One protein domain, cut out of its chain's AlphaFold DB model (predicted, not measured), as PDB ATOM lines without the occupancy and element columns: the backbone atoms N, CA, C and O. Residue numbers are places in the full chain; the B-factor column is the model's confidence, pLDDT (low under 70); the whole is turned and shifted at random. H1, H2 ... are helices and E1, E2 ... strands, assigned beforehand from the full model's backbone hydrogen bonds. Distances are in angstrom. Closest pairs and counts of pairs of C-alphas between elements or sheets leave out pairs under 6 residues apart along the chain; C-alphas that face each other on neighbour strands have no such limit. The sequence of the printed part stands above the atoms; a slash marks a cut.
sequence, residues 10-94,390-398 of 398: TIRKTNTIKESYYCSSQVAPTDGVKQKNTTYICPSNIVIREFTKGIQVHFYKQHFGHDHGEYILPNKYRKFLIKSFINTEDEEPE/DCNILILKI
ATOM      1  N   THR A  10      57.487  22.599 -49.405       95.00
ATOM      2  CA  THR A  10      58.901  22.984 -49.472       95.00
ATOM      3  C   THR A  10      59.349  23.575 -48.145       95.00
ATOM      4  O   THR A  10      58.672  24.413 -47.547       95.00
ATOM      5  N   ILE A  11      60.508  23.123 -47.665       93.94
ATOM      6  CA  ILE A  11      61.083  23.583 -46.400       93.94
ATOM      7  C   ILE A  11      61.805  24.904 -46.639       93.94
ATOM      8  O   ILE A  11      62.745  24.970 -47.431       93.94
ATOM      9  N   ARG A  12      61.434  25.942 -45.891       86.19
ATOM     10  CA  ARG A  12      62.206  27.182 -45.810       86.19
ATOM     11  C   ARG A  12      62.806  27.275 -44.416       86.19
ATOM     12  O   ARG A  12      62.146  27.671 -43.457       86.19
ATOM     13  N   LYS A  13      64.074  26.887 -44.287       80.69
ATOM     14  CA  LYS A  13      64.803  27.034 -43.024       80.69
ATOM     15  C   LYS A  13      65.112  28.512 -42.804       80.69
ATOM     16  O   LYS A  13      65.991  29.060 -43.459       80.69
ATOM     17  N   THR A  14      64.357  29.158 -41.918       74.69
ATOM     18  CA  THR A  14      64.570  30.570 -41.563       74.69
ATOM     19  C   THR A  14      65.383  30.746 -40.286       74.69
ATOM     20  O   THR A  14      66.049  31.761 -40.162       74.69
ATOM     21  N   ASN A  15      65.328  29.793 -39.343       75.56
ATOM     22  CA  ASN A  15      66.075  29.814 -38.078       75.56
ATOM     23  C   ASN A  15      66.142  28.413 -37.449       75.56
ATOM     24  O   ASN A  15      65.331  27.552 -37.776       75.56
ATOM     25  N   THR A  16      67.071  28.194 -36.513       79.81
ATOM     26  CA  THR A  16      67.264  26.897 -35.829       79.81
ATOM     27  C   THR A  16      66.081  26.460 -34.962       79.81
ATOM     28  O   THR A  16      65.912  25.271 -34.741       79.81
ATOM     29  N   ILE A  17      65.262  27.400 -34.480       81.50
ATOM     30  CA  ILE A  17      64.166  27.138 -33.520       81.50
ATOM     31  C   ILE A  17      62.797  27.015 -34.220       81.50
ATOM     32  O   ILE A  17      61.821  26.537 -33.638       81.50
ATOM     33  N   LYS A  18      62.695  27.485 -35.468       89.31
ATOM     34  CA  LYS A  18      61.436  27.571 -36.212       89.31
ATOM     35  C   LYS A  18      61.628  27.029 -37.617       89.31
ATOM     36  O   LYS A  18      62.303  27.655 -38.439       89.31
ATOM     37  N   GLU A  19      60.958  25.923 -37.899       92.88
ATOM     38  CA  GLU A  19      60.846  25.386 -39.247       92.88
ATOM     39  C   GLU A  19      59.513  25.814 -39.861       92.88
ATOM     40  O   GLU A  19      58.478  25.887 -39.197       92.88
ATOM     41  N   SER A  20      59.533  26.179 -41.138       92.62
ATOM     42  CA  SER A  20      58.333  26.577 -41.871       92.62
ATOM     43  C   SER A  20      58.302  25.857 -43.211       92.62
ATOM     44  O   SER A  20      59.284  25.855 -43.955       92.62
ATOM     45  N   TYR A  21      57.170  25.227 -43.486       94.38
ATOM     46  CA  TYR A  21      56.916  24.408 -44.660       94.38
ATOM     47  C   TYR A  21      55.818  25.087 -45.475       94.38
ATOM     48  O   TYR A  21      54.745  25.362 -44.949       94.38
ATOM     49  N   TYR A  22      56.069  25.379 -46.746       94.75
ATOM     50  CA  TYR A  22      55.128  26.096 -47.609       94.75
ATOM     51  C   TYR A  22      54.508  25.140 -48.611       94.75
ATOM     52  O   TYR A  22      55.221  24.332 -49.211       94.75
ATOM     53  N   CYS A  23      53.195  25.226 -48.810       95.81
ATOM     54  CA  CYS A  23      52.550  24.446 -49.851       95.81
ATOM     55  C   CYS A  23      53.105  24.855 -51.223       95.81
ATOM     56  O   CYS A  23      53.197  26.035 -51.545       95.81
ATOM     57  N   SER A  24      53.507  23.870 -52.024       95.88
ATOM     58  CA  SER A  24      54.129  24.093 -53.339       95.88
ATOM     59  C   SER A  24      53.114  24.146 -54.482       95.88
ATOM     60  O   SER A  24      53.504  24.278 -55.638       95.88
ATOM     61  N   SER A  25      51.822  24.012 -54.176       95.06
ATOM     62  CA  SER A  25      50.758  24.032 -55.173       95.06
ATOM     63  C   SER A  25      50.635  25.411 -55.814       95.06
ATOM     64  O   SER A  25      50.568  26.437 -55.129       95.06
ATOM     65  N   GLN A  26      50.575  25.412 -57.141       93.31
ATOM     66  CA  GLN A  26      50.244  26.579 -57.945       93.31
ATOM     67  C   GLN A  26      48.802  26.443 -58.422       93.31
ATOM     68  O   GLN A  26      48.403  25.391 -58.919       93.31
ATOM     69  N   VAL A  27      48.030  27.506 -58.251       90.19
ATOM     70  CA  VAL A  27      46.613  27.583 -58.588       90.19
ATOM     71  C   VAL A  27      46.456  28.470 -59.813       90.19
ATOM     72  O   VAL A  27      46.970  29.593 -59.854       90.19
ATOM     73  N   ALA A  28      45.739  27.965 -60.814       86.31
ATOM     74  CA  ALA A  28      45.295  28.778 -61.935       86.31
ATOM     75  C   ALA A  28      44.109  29.661 -61.494       86.31
ATOM     76  O   ALA A  28      43.245  29.172 -60.767       86.31
ATOM     77  N   PRO A  29      44.039  30.939 -61.905       84.56
ATOM     78  CA  PRO A  29      42.921  31.819 -61.572       84.56
ATOM     79  C   PRO A  29      41.586  31.198 -61.998       84.56
ATOM     80  O   PRO A  29      41.385  30.904 -63.175       84.56
ATOM     81  N   THR A  30      40.680  31.001 -61.040       75.81
ATOM     82  CA  THR A  30      39.392  30.321 -61.257       75.81
ATOM     83  C   THR A  30      38.290  31.208 -61.831       75.81
ATOM     84  O   THR A  30      37.303  30.677 -62.323       75.81
ATOM     85  N   ASP A  31      38.463  32.528 -61.884       69.88
ATOM     86  CA  ASP A  31      37.383  33.431 -62.286       69.88
ATOM     87  C   ASP A  31      37.742  34.217 -63.535       69.88
ATOM     88  O   ASP A  31      38.429  35.220 -63.410       69.88
ATOM     89  N   GLY A  32      37.271  33.758 -64.706       66.25
ATOM     90  CA  GLY A  32      36.843  34.526 -65.900       66.25
ATOM     91  C   GLY A  32      37.718  35.651 -66.488       66.25
ATOM     92  O   GLY A  32      37.411  36.185 -67.556       66.25
ATOM     93  N   VAL A  33      38.810  36.027 -65.839       62.97
ATOM     94  CA  VAL A  33      39.690  37.137 -66.157       62.97
ATOM     95  C   VAL A  33      40.773  36.557 -67.047       62.97
ATOM     96  O   VAL A  33      41.582  35.735 -66.629       62.97
ATOM     97  N   LYS A  34      40.770  36.974 -68.315       65.94
ATOM     98  CA  LYS A  34      41.635  36.477 -69.401       65.94
ATOM     99  C   LYS A  34      43.135  36.798 -69.221       65.94
ATOM    100  O   LYS A  34      43.845  36.967 -70.210       65.94
ATOM    101  N   GLN A  35      43.648  36.888 -67.996       67.69
ATOM    102  CA  GLN A  35      45.082  36.964 -67.731       67.69
ATOM    103  C   GLN A  35      45.675  35.555 -67.823       67.69
ATOM    104  O   GLN A  35      45.845  34.855 -66.835       67.69
ATOM    105  N   LYS A  36      45.971  35.128 -69.053       69.12
ATOM    106  CA  LYS A  36      46.369  33.749 -69.387       69.12
ATOM    107  C   LYS A  36      47.681  33.259 -68.745       69.12
ATOM    108  O   LYS A  36      47.991  32.084 -68.891       69.12
ATOM    109  N   ASN A  37      48.431  34.110 -68.034       81.44
ATOM    110  CA  ASN A  37      49.801  33.805 -67.597       81.44
ATOM    111  C   ASN A  37      50.078  34.043 -66.099       81.44
ATOM    112  O   ASN A  37      51.234  33.962 -65.690       81.44
ATOM    113  N   THR A  38      49.077  34.363 -65.276       85.19
ATOM    114  CA  THR A  38      49.295  34.540 -63.832       85.19
ATOM    115  C   THR A  38      49.002  33.238 -63.091       85.19
ATOM    116  O   THR A  38      47.908  32.691 -63.178       85.19
ATOM    117  N   THR A  39      49.992  32.716 -62.366       88.94
ATOM    118  CA  THR A  39      49.827  31.589 -61.439       88.94
ATOM    119  C   THR A  39      49.901  32.109 -60.010       88.94
ATOM    120  O   THR A  39      50.782  32.899 -59.667       88.94
ATOM    121  N   TYR A  40      48.963  31.684 -59.166       90.62
ATOM    122  CA  TYR A  40      48.951  32.041 -57.750       90.62
ATOM    123  C   TYR A  40      49.582  30.912 -56.943       90.62
ATOM    124  O   TYR A  40      49.299  29.739 -57.171       90.62
ATOM    125  N   ILE A  41      50.448  31.253 -55.994       93.56
ATOM    126  CA  ILE A  41      51.029  30.274 -55.071       93.56
ATOM    127  C   ILE A  41      50.101  30.158 -53.865       93.56
ATOM    128  O   ILE A  41      49.657  31.174 -53.327       93.56
ATOM    129  N   CYS A  42      49.816  28.931 -53.429       94.69
ATOM    130  CA  CYS A  42      49.029  28.703 -52.224       94.69
ATOM    131  C   CYS A  42      49.707  29.363 -50.997       94.69
ATOM    132  O   CYS A  42      50.875  29.075 -50.724       94.69
ATOM    133  N   PRO A  43      49.010  30.223 -50.223       94.38
ATOM    134  CA  PRO A  43      49.586  30.892 -49.057       94.38
ATOM    135  C   PRO A  43      49.703  29.968 -47.834       94.38
ATOM    136  O   PRO A  43      50.332  30.341 -46.840       94.38
ATOM    137  N   SER A  44      49.108  28.770 -47.887       94.62
ATOM    138  CA  SER A  44      49.095  27.826 -46.776       94.62
ATOM    139  C   SER A  44      50.507  27.380 -46.409       94.62
ATOM    140  O   SER A  44      51.299  26.931 -47.246       94.62
ATOM    141  N   ASN A  45      50.810  27.468 -45.119       94.62
ATOM    142  CA  ASN A  45      52.063  27.007 -44.548       94.62
ATOM    143  C   ASN A  45      51.817  26.143 -43.305       94.62
ATOM    144  O   ASN A  45      50.740  26.151 -42.710       94.62
ATOM    145  N   ILE A  46      52.834  25.368 -42.946       93.38
ATOM    146  CA  ILE A  46      52.917  24.623 -41.699       93.38
ATOM    147  C   ILE A  46      54.102  25.195 -40.934       93.38
ATOM    148  O   ILE A  46      55.220  25.250 -41.452       93.38
ATOM    149  N   VAL A  47      53.865  25.619 -39.702       91.88
ATOM    150  CA  VAL A  47      54.897  26.173 -38.826       91.88
ATOM    151  C   VAL A  47      55.152  25.194 -37.699       91.88
ATOM    152  O   VAL A  47      54.240  24.875 -36.944       91.88
ATOM    153  N   ILE A  48      56.402  24.760 -37.575       90.31
ATOM    154  CA  ILE A  48      56.865  23.892 -36.497       90.31
ATOM    155  C   ILE A  48      57.784  24.703 -35.588       90.31
ATOM    156  O   ILE A  48      58.734  25.346 -36.046       90.31
ATOM    157  N   ARG A  49      57.489  24.686 -34.292       89.25
ATOM    158  CA  ARG A  49      58.267  25.354 -33.257       89.25
ATOM    159  C   ARG A  49      58.621  24.368 -32.163       89.25
ATOM    160  O   ARG A  49      57.740  23.807 -31.519       89.25
ATOM    161  N   GLU A  50      59.912  24.190 -31.942       83.19
ATOM    162  CA  GLU A  50      60.410  23.358 -30.855       83.19
ATOM    163  C   GLU A  50      60.515  24.185 -29.567       83.19
ATOM    164  O   GLU A  50      60.993  25.320 -29.552       83.19
ATOM    165  N   PHE A  51      60.045  23.602 -28.475       81.94
ATOM    166  CA  PHE A  51      60.128  24.088 -27.106       81.94
ATOM    167  C   PHE A  51      60.862  23.053 -26.258       81.94
ATOM    168  O   PHE A  51      60.870  21.862 -26.557       81.94
ATOM    169  N   THR A  52      61.403  23.485 -25.122       79.62
ATOM    170  CA  THR A  52      62.092  22.594 -24.171       79.62
ATOM    171  C   THR A  52      61.222  21.444 -23.671       79.62
ATOM    172  O   THR A  52      61.748  20.410 -23.276       79.62
ATOM    173  N   LYS A  53      59.898  21.626 -23.676       80.31
ATOM    174  CA  LYS A  53      58.922  20.633 -23.230       80.31
ATOM    175  C   LYS A  53      58.158  19.987 -24.387       80.31
ATOM    176  O   LYS A  53      57.276  19.197 -24.102       80.31
ATOM    177  N   GLY A  54      58.411  20.312 -25.658       79.31
ATOM    178  CA  GLY A  54      57.622  19.757 -26.763       79.31
ATOM    179  C   GLY A  54      57.700  20.508 -28.091       79.31
ATOM    180  O   GLY A  54      58.459  21.448 -28.228       79.31
ATOM    181  N   ILE A  55      56.898  20.123 -29.079       82.62
ATOM    182  CA  ILE A  55      56.874  20.683 -30.434       82.62
ATOM    183  C   ILE A  55      55.480  21.209 -30.747       82.62
ATOM    184  O   ILE A  55      54.536  20.436 -30.760       82.62
ATOM    185  N   GLN A  56      55.341  22.489 -31.065       84.12
ATOM    186  CA  GLN A  56      54.101  23.091 -31.550       84.12
ATOM    187  C   GLN A  56      54.065  23.117 -33.076       84.12
ATOM    188  O   GLN A  56      54.990  23.608 -33.714       84.12
ATOM    189  N   VAL A  57      52.981  22.625 -33.660       88.19
ATOM    190  CA  VAL A  57      52.723  22.571 -35.095       88.19
ATOM    191  C   VAL A  57      51.444  23.350 -35.373       88.19
ATOM    192  O   VAL A  57      50.379  22.996 -34.872       88.19
ATOM    193  N   HIS A  58      51.551  24.402 -36.176       87.62
ATOM    194  CA  HIS A  58      50.417  25.154 -36.702       87.62
ATOM    195  C   HIS A  58      50.244  24.830 -38.176       87.62
ATOM    196  O   HIS A  58      51.231  24.815 -38.912       87.62
ATOM    197  N   PHE A  59      49.012  24.592 -38.613       90.94
ATOM    198  CA  PHE A  59      48.702  24.363 -40.020       90.94
ATOM    199  C   PHE A  59      47.276  24.803 -40.351       90.94
ATOM    200  O   PHE A  59      46.391  24.795 -39.492       90.94
ATOM    201  N   TYR A  60      47.060  25.158 -41.615       89.62
ATOM    202  CA  TYR A  60      45.741  25.491 -42.146       89.62
ATOM    203  C   TYR A  60      44.959  24.221 -42.481       89.62
ATOM    204  O   TYR A  60      45.506  23.292 -43.075       89.62
ATOM    205  N   LYS A  61      43.671  24.181 -42.116       88.88
ATOM    206  CA  LYS A  61      42.788  23.052 -42.452       88.88
ATOM    207  C   LYS A  61      42.416  23.034 -43.936       88.88
ATOM    208  O   LYS A  61      42.269  21.966 -44.520       88.88
ATOM    209  N   GLN A  62      42.254  24.214 -44.525       91.06
ATOM    210  CA  GLN A  62      41.896  24.400 -45.925       91.06
ATOM    211  C   GLN A  62      43.035  25.095 -46.666       91.06
ATOM    212  O   GLN A  62      43.792  25.880 -46.092       91.06
ATOM    213  N   HIS A  63      43.171  24.780 -47.948       93.00
ATOM    214  CA  HIS A  63      44.138  25.414 -48.826       93.00
ATOM    215  C   HIS A  63      43.421  26.283 -49.850       93.00
ATOM    216  O   HIS A  63      42.331  25.957 -50.317       93.00
ATOM    217  N   PHE A  64      44.044  27.404 -50.200       92.00
ATOM    218  CA  PHE A  64      43.492  28.293 -51.211       92.00
ATOM    219  C   PHE A  64      43.599  27.644 -52.592       92.00
ATOM    220  O   PHE A  64      44.705  27.316 -53.028       92.00
ATOM    221  N   GLY A  65      42.458  27.497 -53.268       90.69
ATOM    222  CA  GLY A  65      42.382  27.231 -54.705       90.69
ATOM    223  C   GLY A  65      42.856  25.854 -55.177       90.69
ATOM    224  O   GLY A  65      43.011  25.646 -56.376       90.69
ATOM    225  N   HIS A  66      43.090  24.904 -54.273       92.88
ATOM    226  CA  HIS A  66      43.325  23.515 -54.645       92.88
ATOM    227  C   HIS A  66      42.796  22.557 -53.581       92.88
ATOM    228  O   HIS A  66      42.753  22.889 -52.394       92.88
ATOM    229  N   ASP A  67      42.450  21.344 -54.010       91.12
ATOM    230  CA  ASP A  67      41.997  20.298 -53.103       91.12
ATOM    231  C   ASP A  67      43.098  19.919 -52.115       91.12
ATOM    232  O   ASP A  67      44.284  19.810 -52.450       91.12
ATOM    233  N   HIS A  68      42.678  19.699 -50.876       91.00
ATOM    234  CA  HIS A  68      43.549  19.348 -49.777       91.00
ATOM    235  C   HIS A  68      42.884  18.273 -48.919       91.00
ATOM    236  O   HIS A  68      41.745  18.429 -48.484       91.00
ATOM    237  N   GLY A  69      43.583  17.157 -48.707       91.38
ATOM    238  CA  GLY A  69      43.075  16.065 -47.879       91.38
ATOM    239  C   GLY A  69      43.145  16.401 -46.390       91.38
ATOM    240  O   GLY A  69      44.133  16.971 -45.934       91.38
ATOM    241  N   GLU A  70      42.138  16.003 -45.608       89.19
ATOM    242  CA  GLU A  70      42.179  16.182 -44.155       89.19
ATOM    243  C   GLU A  70      43.294  15.325 -43.536       89.19
ATOM    244  O   GLU A  70      43.402  14.116 -43.773       89.19
ATOM    245  N   TYR A  71      44.148  15.956 -42.730       88.50
ATOM    246  CA  TYR A  71      45.199  15.248 -42.012       88.50
ATOM    247  C   TYR A  71      44.639  14.580 -40.756       88.50
ATOM    248  O   TYR A  71      44.213  15.250 -39.814       88.50
ATOM    249  N   ILE A  72      44.707  13.248 -40.707       89.06
ATOM    250  CA  ILE A  72      44.287  12.467 -39.543       89.06
ATOM    251  C   ILE A  72      45.527  12.101 -38.729       89.06
ATOM    252  O   ILE A  72      46.340  11.265 -39.135       89.06
ATOM    253  N   LEU A  73      45.656  12.705 -37.542       84.94
ATOM    254  CA  LEU A  73      46.750  12.400 -36.623       84.94
ATOM    255  C   LEU A  73      46.672  10.924 -36.177       84.94
ATOM    256  O   LEU A  73      45.658  10.524 -35.590       84.94
ATOM    257  N   PRO A  74      47.727  10.113 -36.397       86.94
ATOM    258  CA  PRO A  74      47.740   8.717 -35.969       86.94
ATOM    259  C   PRO A  74      47.491   8.566 -34.463       86.94
ATOM    260  O   PRO A  74      48.077   9.296 -33.664       86.94
ATOM    261  N   ASN A  75      46.704   7.559 -34.060       86.50
ATOM    262  CA  ASN A  75      46.337   7.316 -32.654       86.50
ATOM    263  C   ASN A  75      47.547   7.230 -31.712       86.50
ATOM    264  O   ASN A  75      47.496   7.743 -30.597       86.50
ATOM    265  N   LYS A  76      48.672   6.676 -32.184       84.00
ATOM    266  CA  LYS A  76      49.933   6.604 -31.424       84.00
ATOM    267  C   LYS A  76      50.478   7.967 -30.970       84.00
ATOM    268  O   LYS A  76      51.212   8.021 -29.987       84.00
ATOM    269  N   TYR A  77      50.121   9.048 -31.668       79.94
ATOM    270  CA  TYR A  77      50.541  10.413 -31.344       79.94
ATOM    271  C   TYR A  77      49.445  11.251 -30.686       79.94
ATOM    272  O   TYR A  77      49.735  12.346 -30.216       79.94
ATOM    273  N   ARG A  78      48.203  10.752 -30.598       82.00
ATOM    274  CA  ARG A  78      47.103  11.504 -29.974       82.00
ATOM    275  C   ARG A  78      47.359  11.819 -28.502       82.00
ATOM    276  O   ARG A  78      46.975  12.890 -28.066       82.00
ATOM    277  N   LYS A  79      48.072  10.950 -27.778       79.00
ATOM    278  CA  LYS A  79      48.469  11.159 -26.369       79.00
ATOM    279  C   LYS A  79      49.325  12.402 -26.117       79.00
ATOM    280  O   LYS A  79      49.549  12.772 -24.975       79.00
ATOM    281  N   PHE A  80      49.884  12.980 -27.176       74.31
ATOM    282  CA  PHE A  80      50.715  14.164 -27.071       74.31
ATOM    283  C   PHE A  80      49.944  15.447 -27.374       74.31
ATOM    284  O   PHE A  80      50.531  16.504 -27.205       74.31
ATOM    285  N   LEU A  81      48.675  15.373 -27.802       76.69
ATOM    286  CA  LEU A  81      47.841  16.551 -28.049       76.69
ATOM    287  C   LEU A  81      47.686  17.372 -26.767       76.69
ATOM    288  O   LEU A  81      47.390  16.829 -25.706       76.69
ATOM    289  N   ILE A  82      47.751  18.697 -26.885       70.75
ATOM    290  CA  ILE A  82      47.427  19.615 -25.778       70.75
ATOM    291  C   ILE A  82      46.067  19.281 -25.175       70.75
ATOM    292  O   ILE A  82      45.940  19.241 -23.961       70.75
ATOM    293  N   LYS A  83      45.070  18.975 -26.018       71.19
ATOM    294  CA  LYS A  83      43.718  18.626 -25.566       71.19
ATOM    295  C   LYS A  83      43.713  17.429 -24.613       71.19
ATOM    296  O   LYS A  83      42.927  17.411 -23.681       71.19
ATOM    297  N   SER A  84      44.614  16.462 -24.802       62.38
ATOM    298  CA  SER A  84      44.747  15.350 -23.853       62.38
ATOM    299  C   SER A  84      45.429  15.735 -22.544       62.38
ATOM    300  O   SER A  84      45.269  14.991 -21.594       62.38
ATOM    301  N   PHE A  85      46.160  16.854 -22.488       62.78
ATOM    302  CA  PHE A  85      46.704  17.402 -21.241       62.78
ATOM    303  C   PHE A  85      45.707  18.314 -20.526       62.78
ATOM    304  O   PHE A  85      45.625  18.248 -19.307       62.78
ATOM    305  N   ILE A  86      44.946  19.121 -21.275       65.44
ATOM    306  CA  ILE A  86      43.885  19.977 -20.725       65.44
ATOM    307  C   ILE A  86      42.798  19.098 -20.097       65.44
ATOM    308  O   ILE A  86      42.450  19.280 -18.942       65.44
ATOM    309  N   ASN A  87      42.362  18.048 -20.796       58.31
ATOM    310  CA  ASN A  87      41.269  17.200 -20.316       58.31
ATOM    311  C   ASN A  87      41.683  16.179 -19.240       58.31
ATOM    312  O   ASN A  87      40.839  15.410 -18.791       58.31
ATOM    313  N   THR A  88      42.961  16.108 -18.854       54.91
ATOM    314  CA  THR A  88      43.395  15.256 -17.727       54.91
ATOM    315  C   THR A  88      43.299  15.946 -16.368       54.91
ATOM    316  O   THR A  88      43.555  15.279 -15.371       54.91
ATOM    317  N   GLU A  89      42.936  17.229 -16.308       54.66
ATOM    318  CA  GLU A  89      42.763  17.959 -15.040       54.66
ATOM    319  C   GLU A  89      41.304  18.324 -14.715       54.66
ATOM    320  O   GLU A  89      41.061  18.815 -13.621       54.66
ATOM    321  N   ASP A  90      40.332  17.986 -15.572       49.81
ATOM    322  CA  ASP A  90      38.900  18.216 -15.313       49.81
ATOM    323  C   ASP A  90      38.165  16.915 -14.912       49.81
ATOM    324  O   ASP A  90      37.145  16.536 -15.489       49.81
ATOM    325  N   GLU A  91      38.660  16.218 -13.884       56.31
ATOM    326  CA  GLU A  91      37.705  15.856 -12.829       56.31
ATOM    327  C   GLU A  91      37.317  17.205 -12.233       56.31
ATOM    328  O   GLU A  91      38.214  17.880 -11.735       56.31
ATOM    329  N   GLU A  92      36.057  17.634 -12.409       55.84
ATOM    330  CA  GLU A  92      35.547  18.941 -11.971       55.84
ATOM    331  C   GLU A  92      36.323  19.437 -10.747       55.84
ATOM    332  O   GLU A  92      36.230  18.795  -9.693       55.84
ATOM    333  N   PRO A  93      37.120  20.519 -10.848       51.97
ATOM    334  CA  PRO A  93      37.661  21.105  -9.646       51.97
ATOM    335  C   PRO A  93      36.438  21.532  -8.849       51.97
ATOM    336  O   PRO A  93      35.749  22.480  -9.228       51.97
ATOM    337  N   GLU A  94      36.131  20.782  -7.784       60.03
ATOM    338  CA  GLU A  94      35.188  21.193  -6.758       60.03
ATOM    339  C   GLU A  94      35.441  22.687  -6.551       60.03
ATOM    340  O   GLU A  94      36.563  23.063  -6.216       60.03
ATOM    341  N   ASP A 390      40.614  30.101 -37.324       49.03
ATOM    342  CA  ASP A 390      40.842  29.003 -38.310       49.03
ATOM    343  C   ASP A 390      42.162  28.181 -38.290       49.03
ATOM    344  O   ASP A 390      42.452  27.395 -39.199       49.03
ATOM    345  N   CYS A 391      42.987  28.313 -37.256       45.34
ATOM    346  CA  CYS A 391      44.327  27.758 -37.167       45.34
ATOM    347  C   CYS A 391      44.337  26.662 -36.113       45.34
ATOM    348  O   CYS A 391      44.159  26.914 -34.922       45.34
ATOM    349  N   ASN A 392      44.618  25.431 -36.537       56.41
ATOM    350  CA  ASN A 392      44.807  24.340 -35.593       56.41
ATOM    351  C   ASN A 392      46.201  24.433 -34.969       56.41
ATOM    352  O   ASN A 392      47.202  24.567 -35.676       56.41
ATOM    353  N   ILE A 393      46.258  24.316 -33.642       60.00
ATOM    354  CA  ILE A 393      47.496  24.249 -32.866       60.00
ATOM    355  C   ILE A 393      47.667  22.821 -32.342       60.00
ATOM    356  O   ILE A 393      46.841  22.321 -31.582       60.00
ATOM    357  N   LEU A 394      48.763  22.163 -32.710       57.38
ATOM    358  CA  LEU A 394      49.160  20.854 -32.191       57.38
ATOM    359  C   LEU A 394      50.478  20.998 -31.425       57.38
ATOM    360  O   LEU A 394      51.523  21.046 -32.051       57.38
ATOM    361  N   ILE A 395      50.467  21.041 -30.092       62.09
ATOM    362  CA  ILE A 395      51.706  20.878 -29.302       62.09
ATOM    363  C   ILE A 395      51.887  19.395 -28.979       62.09
ATOM    364  O   ILE A 395      50.911  18.746 -28.632       62.09
ATOM    365  N   LEU A 396      53.112  18.883 -29.105       45.56
ATOM    366  CA  LEU A 396      53.572  17.520 -28.851       45.56
ATOM    367  C   LEU A 396      54.613  17.549 -27.731       45.56
ATOM    368  O   LEU A 396      55.733  17.973 -27.971       45.56
ATOM    369  N   LYS A 397      54.294  17.095 -26.522       41.53
ATOM    370  CA  LYS A 397      55.277  17.046 -25.424       41.53
ATOM    371  C   LYS A 397      56.334  15.952 -25.684       41.53
ATOM    372  O   LYS A 397      55.932  14.827 -25.974       41.53
ATOM    373  N   ILE A 398      57.637  16.258 -25.602       44.38
ATOM    374  CA  ILE A 398      58.736  15.268 -25.741       44.38
ATOM    375  C   ILE A 398      59.295  14.915 -24.370       44.38
ATOM    376  O   ILE A 398      59.505  15.859 -23.573       44.38
TER     377      ILE A 398
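Overview. This is residues 10 to 94 and 390 to 398 of the 398 residues of the protein "Glutathione S-transferase 15" of Streltzoviella insularis (UniProt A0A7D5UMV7). A single twisted sheet of five antiparallel strands makes the body, and a long loop, residues 24 to 44, reaches away from one end of the E2 and E3 hairpin. Residues 61 to 74 run out from E4 and fold back to two very short helices, H1 and H2, and residues 86 to 94 stick out as a free tail that, with the long loop, makes the length. The printed part has 94 residues, with the elements in the order E1, E2, E3, E4, H1, H2, E5 and the sheet in the order E1, E2, E3, E4, E5. The class is mixed, helices and strands, but under half of the residues are in named elements. The whole is loose, with a radius of gyration of the C-alphas of 18.0 A and spans of 64 by 32 by 24 A.

Along the chain. E3 is residues 45 to 51, 19.4 A long from first to last C-alpha, and E4 is residues 54 to 60, 20.3 A. E2 is residues 18 to 23, 16.6 A, and E1 is residues 10 to 15, 15.1 A, beginning at C-alpha 10 (58.901, 22.984, -49.472). E5 is residues 391 to 397, 19.3 A, ending at C-alpha 397 (55.277, 17.046, -25.424). H1 is residues 75 to 78, with C-alpha 75 at (46.337, 7.316, -32.654), and H2 is residues 82 to 86.

Arrangement. E1 to E4 form a meander, each strand the antiparallel neighbour of the one before; E1 and E2, E2 and E3, and E3 and E4 are hairpins. Between E3 and E4, at 167 degrees, N 49 and O 56 are 2.8 A apart. Between E2 and E3, at 164 degrees, N 21 and O 46 are 2.8 A apart. E1, an edge strand, is antiparallel to E2 at 156 degrees, with N 12 and O 20 at 2.9 A. E5, the other edge strand, is antiparallel to E4 at 162 degrees, with N 57 and O 394 at 2.7 A. H2 is on the sheet but only grazes it, with residues 82 to 85; its closest C-alphas to E5 are those of Ile 82 and Ile 395, 5.7 A apart. H1 is not on the sheet; H1 and H2 are close but not clearly touching, the C-alphas of Arg 78 and Ser 84 being 7.6 A apart. In H2 every O i to N i+4 pair is within hydrogen-bond range, and H1 is too short for such a pair.

Size, cuts and confidence. The two farthest C-alphas, those of Lys 36 and Glu 94, are 64.8 A apart. Residues 95 to 389 are not printed, and C-alphas 94 and 390 are 33.0 A apart across the cut. The links E2 to E3 and E4 to H1 are long. The mean pLDDT of the printed part is 78.9, with residues 31 to 36, 84 to 94 and 390 to 398 under 70.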